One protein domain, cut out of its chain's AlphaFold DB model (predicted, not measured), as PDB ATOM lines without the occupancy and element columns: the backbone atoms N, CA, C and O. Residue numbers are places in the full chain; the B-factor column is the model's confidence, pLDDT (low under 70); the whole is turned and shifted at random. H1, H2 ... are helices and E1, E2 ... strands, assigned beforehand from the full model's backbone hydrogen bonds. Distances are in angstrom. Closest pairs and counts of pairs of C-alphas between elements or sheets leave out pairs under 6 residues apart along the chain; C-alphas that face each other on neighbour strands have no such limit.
ATOM      1  N   SER A  65     111.908 116.938 135.929       93.19
ATOM      2  CA  SER A  65     111.259 117.796 136.923       93.19
ATOM      3  C   SER A  65     112.272 118.725 137.592       93.19
ATOM      4  O   SER A  65     112.047 119.929 137.704       93.19
ATOM      5  N   ARG A  66     113.468 118.221 137.916       92.19
ATOM      6  CA  ARG A  66     114.579 119.031 138.426       92.19
ATOM      7  C   ARG A  66     115.061 120.063 137.412       92.19
ATOM      8  O   ARG A  66     115.299 121.207 137.789       92.19
ATOM      9  N   GLN A  67     115.205 119.687 136.142       93.06
ATOM     10  CA  GLN A  67     115.588 120.629 135.082       93.06
ATOM     11  C   GLN A  67     114.532 121.721 134.884       93.06
ATOM     12  O   GLN A  67     114.883 122.895 134.779       93.06
ATOM     13  N   LYS A  68     113.247 121.358 134.917       94.62
ATOM     14  CA  LYS A  68     112.131 122.304 134.849       94.62
ATOM     15  C   LYS A  68     112.155 123.287 136.020       94.62
ATOM     16  O   LYS A  68     112.091 124.492 135.802       94.62
ATOM     17  N   ASN A  69     112.331 122.794 137.246       93.94
ATOM     18  CA  ASN A  69     112.425 123.633 138.443       93.94
ATOM     19  C   ASN A  69     113.612 124.610 138.381       93.94
ATOM     20  O   ASN A  69     113.471 125.773 138.765       93.94
ATOM     21  N   ILE A  70     114.772 124.162 137.877       92.88
ATOM     22  CA  ILE A  70     115.936 125.031 137.638       92.88
ATOM     23  C   ILE A  70     115.578 126.106 136.610       92.88
ATOM     24  O   ILE A  70     115.796 127.283 136.874       92.88
ATOM     25  N   SER A  71     114.971 125.718 135.484       94.44
ATOM     26  CA  SER A  71     114.569 126.657 134.434       94.44
ATOM     27  C   SER A  71     113.614 127.730 134.955       94.44
ATOM     28  O   SER A  71     113.858 128.904 134.712       94.44
ATOM     29  N   ILE A  72     112.570 127.352 135.703       96.56
ATOM     30  CA  ILE A  72     111.606 128.302 136.288       96.56
ATOM     31  C   ILE A  72     112.324 129.298 137.207       96.56
ATOM     32  O   ILE A  72     112.084 130.502 137.140       96.56
ATOM     33  N   THR A  73     113.238 128.799 138.042       95.75
ATOM     34  CA  THR A  73     113.992 129.628 138.989       95.75
ATOM     35  C   THR A  73     114.904 130.612 138.255       95.75
ATOM     36  O   THR A  73     114.870 131.799 138.553       95.75
ATOM     37  N   CYS A  74     115.664 130.151 137.255       94.50
ATOM     38  CA  CYS A  74     116.514 131.017 136.437       94.50
ATOM     39  C   CYS A  74     115.694 132.069 135.686       94.50
ATOM     40  O   CYS A  74     116.026 133.245 135.744       94.50
ATOM     41  N   SER A  75     114.582 131.682 135.057       95.81
ATOM     42  CA  SER A  75     113.694 132.630 134.375       95.81
ATOM     43  C   SER A  75     113.103 133.679 135.317       95.81
ATOM     44  O   SER A  75     112.856 134.793 134.881       95.81
ATOM     45  N   THR A  76     112.894 133.346 136.595       96.00
ATOM     46  CA  THR A  76     112.415 134.304 137.607       96.00
ATOM     47  C   THR A  76     113.512 135.281 138.046       96.00
ATOM     48  O   THR A  76     113.209 136.400 138.441       96.00
ATOM     49  N   LEU A  77     114.779 134.859 138.009       95.56
ATOM     50  CA  LEU A  77     115.929 135.680 138.398       95.56
ATOM     51  C   LEU A  77     116.460 136.568 137.272       95.56
ATOM     52  O   LEU A  77     117.054 137.609 137.556       95.56
ATOM     53  N   ASN A  78     116.312 136.134 136.021       93.94
ATOM     54  CA  ASN A  78     116.812 136.870 134.868       93.94
ATOM     55  C   ASN A  78     116.266 138.301 134.851       93.94
ATOM     56  O   ASN A  78     115.133 138.549 135.256       93.94
ATOM     57  N   ASP A  79     117.109 139.225 134.397       91.81
ATOM     58  CA  ASP A  79     116.800 140.653 134.280       91.81
ATOM     59  C   ASP A  79     116.427 141.338 135.613       91.81
ATOM     60  O   ASP A  79     115.856 142.427 135.626       91.81
ATOM     61  N   THR A  80     116.776 140.732 136.760       94.56
ATOM     62  CA  THR A  80     116.653 141.406 138.060       94.56
ATOM     63  C   THR A  80     117.609 142.598 138.119       94.56
ATOM     64  O   THR A  80     118.827 142.422 138.152       94.56
ATOM     65  N   LEU A  81     117.052 143.805 138.207       92.38
ATOM     66  CA  LEU A  81     117.801 145.038 138.429       92.38
ATOM     67  C   LEU A  81     118.100 145.225 139.922       92.38
ATOM     68  O   LEU A  81     117.192 145.201 140.756       92.38
ATOM     69  N   VAL A  82     119.373 145.433 140.256       92.94
ATOM     70  CA  VAL A  82     119.820 145.767 141.616       92.94
ATOM     71  C   VAL A  82     120.402 147.173 141.591       92.94
ATOM     72  O   VAL A  82     121.489 147.398 141.067       92.94
ATOM     73  N   GLU A  83     119.651 148.118 142.147       92.94
ATOM     74  CA  GLU A  83     120.040 149.526 142.207       92.94
ATOM     75  C   GLU A  83     121.284 149.752 143.078       92.94
ATOM     76  O   GLU A  83     121.602 148.969 143.979       92.94
ATOM     77  N   ASN A  84     121.972 150.874 142.861       91.94
ATOM     78  CA  ASN A  84     123.119 151.244 143.685       91.94
ATOM     79  C   ASN A  84     122.724 151.366 145.170       91.94
ATOM     80  O   ASN A  84     121.845 152.147 145.533       91.94
ATOM     81  N   GLY A  85     123.406 150.608 146.031       95.44
ATOM     82  CA  GLY A  85     123.128 150.548 147.468       95.44
ATOM     83  C   GLY A  85     121.948 149.651 147.861       95.44
ATOM     84  O   GLY A  85     121.656 149.550 149.052       95.44
ATOM     85  N   ALA A  86     121.283 148.993 146.904       95.94
ATOM     86  CA  ALA A  86     120.251 148.005 147.193       95.94
ATOM     87  C   ALA A  86     120.849 146.639 147.568       95.94
ATOM     88  O   ALA A  86     121.971 146.293 147.195       95.94
ATOM     89  N   GLU A  87     120.065 145.841 148.293       96.62
ATOM     90  CA  GLU A  87     120.379 144.449 148.613       96.62
ATOM     91  C   GLU A  87     119.524 143.512 147.757       96.62
ATOM     92  O   GLU A  87     118.312 143.690 147.624       96.62
ATOM     93  N   PHE A  88     120.155 142.476 147.213       95.50
ATOM     94  CA  PHE A  88     119.460 141.395 146.531       95.50
ATOM     95  C   PHE A  88     119.217 140.224 147.490       95.50
ATOM     96  O   PHE A  88     120.149 139.710 148.106       95.50
ATOM     97  N   SER A  89     117.972 139.742 147.558       96.50
ATOM     98  CA  SER A  89     117.603 138.537 148.306       96.50
ATOM     99  C   SER A  89     116.977 137.509 147.376       96.50
ATOM    100  O   SER A  89     115.851 137.681 146.911       96.50
ATOM    101  N   PHE A  90     117.680 136.392 147.170       95.44
ATOM    102  CA  PHE A  90     117.188 135.277 146.359       95.44
ATOM    103  C   PHE A  90     115.789 134.833 146.805       95.44
ATOM    104  O   PHE A  90     114.872 134.792 145.989       95.44
ATOM    105  N   CYS A  91     115.601 134.559 148.101       93.75
ATOM    106  CA  CYS A  91     114.335 134.052 148.633       93.75
ATOM    107  C   CYS A  91     113.173 135.030 148.431       93.75
ATOM    108  O   CYS A  91     112.049 134.586 148.204       93.75
ATOM    109  N   ASN A  92     113.436 136.339 148.481       94.94
ATOM    110  CA  ASN A  92     112.409 137.349 148.235       94.94
ATOM    111  C   ASN A  92     112.058 137.438 146.745       94.94
ATOM    112  O   ASN A  92     110.882 137.569 146.417       94.94
ATOM    113  N   THR A  93     113.049 137.316 145.855       95.06
ATOM    114  CA  THR A  93     112.842 137.375 144.401       95.06
ATOM    115  C   THR A  93     112.113 136.139 143.875       95.06
ATOM    116  O   THR A  93     111.111 136.266 143.175       95.06
ATOM    117  N   VAL A  94     112.560 134.928 144.226       95.44
ATOM    118  CA  VAL A  94     111.933 133.695 143.707       95.44
ATOM    119  C   VAL A  94     110.675 133.295 144.487       95.44
ATOM    120  O   VAL A  94     109.721 132.733 143.931       95.44
ATOM    121  N   GLY A  95     110.638 133.608 145.784       94.25
ATOM    122  CA  GLY A  95     109.596 133.178 146.710       94.25
ATOM    123  C   GLY A  95     109.498 131.650 146.861       94.25
ATOM    124  O   GLY A  95     110.372 130.903 146.418       94.25
ATOM    125  N   PRO A  96     108.405 131.149 147.462       93.25
ATOM    126  CA  PRO A  96     108.201 129.713 147.640       93.25
ATOM    127  C   PRO A  96     108.043 128.983 146.301       93.25
ATOM    128  O   PRO A  96     107.317 129.456 145.415       93.25
ATOM    129  N   ALA A  97     108.669 127.810 146.188       92.00
ATOM    130  CA  ALA A  97     108.452 126.864 145.097       92.00
ATOM    131  C   ALA A  97     107.106 126.158 145.303       92.00
ATOM    132  O   ALA A  97     106.916 125.450 146.289       92.00
ATOM    133  N   THR A  98     106.154 126.384 144.398       94.25
ATOM    134  CA  THR A  98     104.793 125.835 144.501       94.25
ATOM    135  C   THR A  98     104.353 125.223 143.181       94.25
ATOM    136  O   THR A  98     104.756 125.679 142.109       94.25
ATOM    137  N   THR A  99     103.455 124.241 143.244       94.31
ATOM    138  CA  THR A  99     102.852 123.632 142.049       94.31
ATOM    139  C   THR A  99     102.115 124.662 141.186       94.31
ATOM    140  O   THR A  99     102.145 124.567 139.965       94.31
ATOM    141  N   ALA A 100     101.523 125.698 141.797       95.69
ATOM    142  CA  ALA A 100     100.873 126.798 141.078       95.69
ATOM    143  C   ALA A 100     101.854 127.610 140.211       95.69
ATOM    144  O   ALA A 100     101.491 128.062 139.130       95.69
ATOM    145  N   LYS A 101     103.112 127.744 140.652       94.94
ATOM    146  CA  LYS A 101     104.211 128.325 139.862       94.94
ATOM    147  C   LYS A 101     104.828 127.332 138.862       94.94
ATOM    148  O   LYS A 101     105.800 127.662 138.193       94.94
ATOM    149  N   GLY A 102     104.296 126.113 138.765       95.94
ATOM    150  CA  GLY A 102     104.746 125.087 137.824       95.94
ATOM    151  C   GLY A 102     105.896 124.206 138.316       95.94
ATOM    152  O   GLY A 102     106.372 123.379 137.529       95.94
ATOM    153  N   TYR A 103     106.317 124.356 139.579       95.94
ATOM    154  CA  TYR A 103     107.313 123.481 140.197       95.94
ATOM    155  C   TYR A 103     106.773 122.056 140.360       95.94
ATOM    156  O   TYR A 103     105.597 121.847 140.670       95.94
ATOM    157  N   GLU A 104     107.653 121.081 140.169       94.88
ATOM    158  CA  GLU A 104     107.365 119.649 140.261       94.88
ATOM    159  C   GLU A 104     108.208 118.977 141.351       94.88
ATOM    160  O   GLU A 104     109.258 119.489 141.744       94.88
ATOM    161  N   GLU A 105     107.785 117.802 141.821       91.56
ATOM    162  CA  GLU A 105     108.613 116.992 142.718       91.56
ATOM    163  C   GLU A 105     109.900 116.570 142.038       91.56
ATOM    164  O   GLU A 105     109.890 115.931 140.987       91.56
ATOM    165  N   ALA A 106     111.013 116.880 142.685       88.38
ATOM    166  CA  ALA A 106     112.325 116.492 142.223       88.38
ATOM    167  C   ALA A 106     113.120 115.876 143.365       88.38
ATOM    168  O   ALA A 106     112.833 116.065 144.551       88.38
ATOM    169  N   ASP A 107     114.145 115.135 142.977       83.88
ATOM    170  CA  ASP A 107     115.077 114.569 143.926       83.88
ATOM    171  C   ASP A 107     115.918 115.675 144.583       83.88
ATOM    172  O   ASP A 107     116.586 116.463 143.902       83.88
ATOM    173  N   ILE A 108     115.920 115.694 145.912       81.12
ATOM    174  CA  ILE A 108     116.794 116.497 146.759       81.12
ATOM    175  C   ILE A 108     117.792 115.589 147.479       81.12
ATOM    176  O   ILE A 108     117.575 114.384 147.624       81.12
ATOM    177  N   PHE A 109     118.895 116.179 147.929       77.06
ATOM    178  CA  PHE A 109     119.850 115.511 148.804       77.06
ATOM    179  C   PHE A 109     119.715 116.100 150.204       77.06
ATOM    180  O   PHE A 109     119.805 117.317 150.360       77.06
ATOM    181  N   ASP A 110     119.498 115.249 151.202       78.50
ATOM    182  CA  ASP A 110     119.560 115.662 152.602       78.50
ATOM    183  C   ASP A 110     121.016 115.974 153.024       78.50
ATOM    184  O   ASP A 110     121.973 115.772 152.265       78.50
ATOM    185  N   ALA A 111     121.205 116.433 154.264       81.19
ATOM    186  CA  ALA A 111     122.536 116.705 154.819       81.19
ATOM    187  C   ALA A 111     123.473 115.473 154.804       81.19
ATOM    188  O   ALA A 111     124.695 115.621 154.785       81.19
ATOM    189  N   ASN A 112     122.914 114.260 154.756       87.44
ATOM    190  CA  ASN A 112     123.642 112.993 154.696       87.44
ATOM    191  C   ASN A 112     123.877 112.503 153.255       87.44
ATOM    192  O   ASN A 112     124.354 111.384 153.060       87.44
ATOM    193  N   ARG A 113     123.566 113.323 152.236       75.00
ATOM    194  CA  ARG A 113     123.599 112.968 150.804       75.00
ATOM    195  C   ARG A 113     122.656 111.823 150.423       75.00
ATOM    196  O   ARG A 113     122.821 111.204 149.369       75.00
ATOM    197  N   LYS A 114     121.648 111.547 151.243       82.19
ATOM    198  CA  LYS A 114     120.567 110.627 150.913       82.19
ATOM    199  C   LYS A 114     119.569 111.331 150.004       82.19
ATOM    200  O   LYS A 114     119.240 112.500 150.180       82.19
ATOM    201  N   LYS A 115     119.100 110.582 149.015       79.25
ATOM    202  CA  LYS A 115     118.152 111.042 148.009       79.25
ATOM    203  C   LYS A 115     116.722 110.973 148.553       79.25
ATOM    204  O   LYS A 115     116.292 109.903 148.983       79.25
ATOM    205  N   GLU A 116     115.989 112.076 148.485       80.12
ATOM    206  CA  GLU A 116     114.570 112.167 148.858       80.12
ATOM    207  C   GLU A 116     113.783 112.905 147.774       80.12
ATOM    208  O   GLU A 116     114.344 113.746 147.079       80.12
ATOM    209  N   LYS A 117     112.485 112.618 147.621       75.75
ATOM    210  CA  LYS A 117     111.598 113.410 146.757       75.75
ATOM    211  C   LYS A 117     110.809 114.390 147.598       75.75
ATOM    212  O   LYS A 117     110.183 113.978 148.572       75.75
ATOM    213  N   ARG A 118     110.814 115.664 147.213       69.19
ATOM    214  CA  ARG A 118     109.961 116.683 147.831       69.19
ATOM    215  C   ARG A 118     109.390 117.609 146.764       69.19
ATOM    216  O   ARG A 118     110.072 117.962 145.806       69.19
ATOM    217  N   SER A 119     108.133 118.007 146.961       56.53
ATOM    218  CA  SER A 119     107.454 119.041 146.161       56.53
ATOM    219  C   SER A 119     107.913 120.464 146.528       56.53
ATOM    220  O   SER A 119     107.672 121.391 145.762       56.53
TER     221      SER A 119
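This is residues 65 to 119 of the 122 residues of the protein "VanW family protein" of Clostridium sp. CAG:440 (UniProt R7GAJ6). The domain is a loose, elongated frame with one longer helix, H1, as its longest straight part: a small two-stranded hairpin, E1 and E2, sits at the helix's first end, and the short helix H2 sits near its last end. Between the two helices the chain runs out in a long loop and folds back to H2, and residues 81 to 87 of this loop stick out free at one end of the long axis; a second long link, residues 95 to 105, leads from H2 back to the hairpin. The printed part has 55 residues with two named helices and two named strands, in the order H1, H2, E1, E2, and the two strands form an antiparallel sheet. The class is mixed, helices and strands, though under half of the residues are in named elements. The whole is loose, with a radius of gyration of the C-alphas of 13.8 A and spans of 41 by 26 by 15 A.

H1 is residues 65 to 77, 18.5 A from first to last C-alpha, and begins with C-alpha 65 at (111.259, 117.796, 136.923). H2 is residues 90 to 94, 6.1 A long, with C-alpha 90 at (117.188, 135.277, 146.359). E1 is residues 106 to 109, 10.0 A long. E2 is residues 115 to 118, 9.9 A long, and ends with C-alpha 118 at (109.961, 116.683, 147.831).

H1 touches H2 with its residues 73 to 77 alone; the closest C-alphas are those of Thr 76 and Val 94, 6.1 A apart. Near the first residues of H1, the closest C-alphas of H1 and E1 are those of Arg 66 and Ala 106, 5.1 A apart. H1 and E2 are apart, and so are H2 and E2. E1 and E2 form a hairpin of antiparallel neighbour strands, with 133 degrees between their N-to-C directions. Across this pair, N 108 and O 116 are 2.8 A apart and N 116 and O 108 are 2.9 A apart, both within hydrogen-bond range. In H1 and H2 every O i to N i+4 pair is within hydrogen-bond range.

The two C-alphas farthest apart in the domain are those of Asn 84 and Lys 114, at 41.3 A. The printed part has no cut. The links from H1 to H2, with 12 residues, and from H2 to E1, with 11 residues, are long, while the link from E1 to E2 is tight, with 5 residues. The mean pLDDT of the printed part is 90.3, and residues 118 to 119 are under 70.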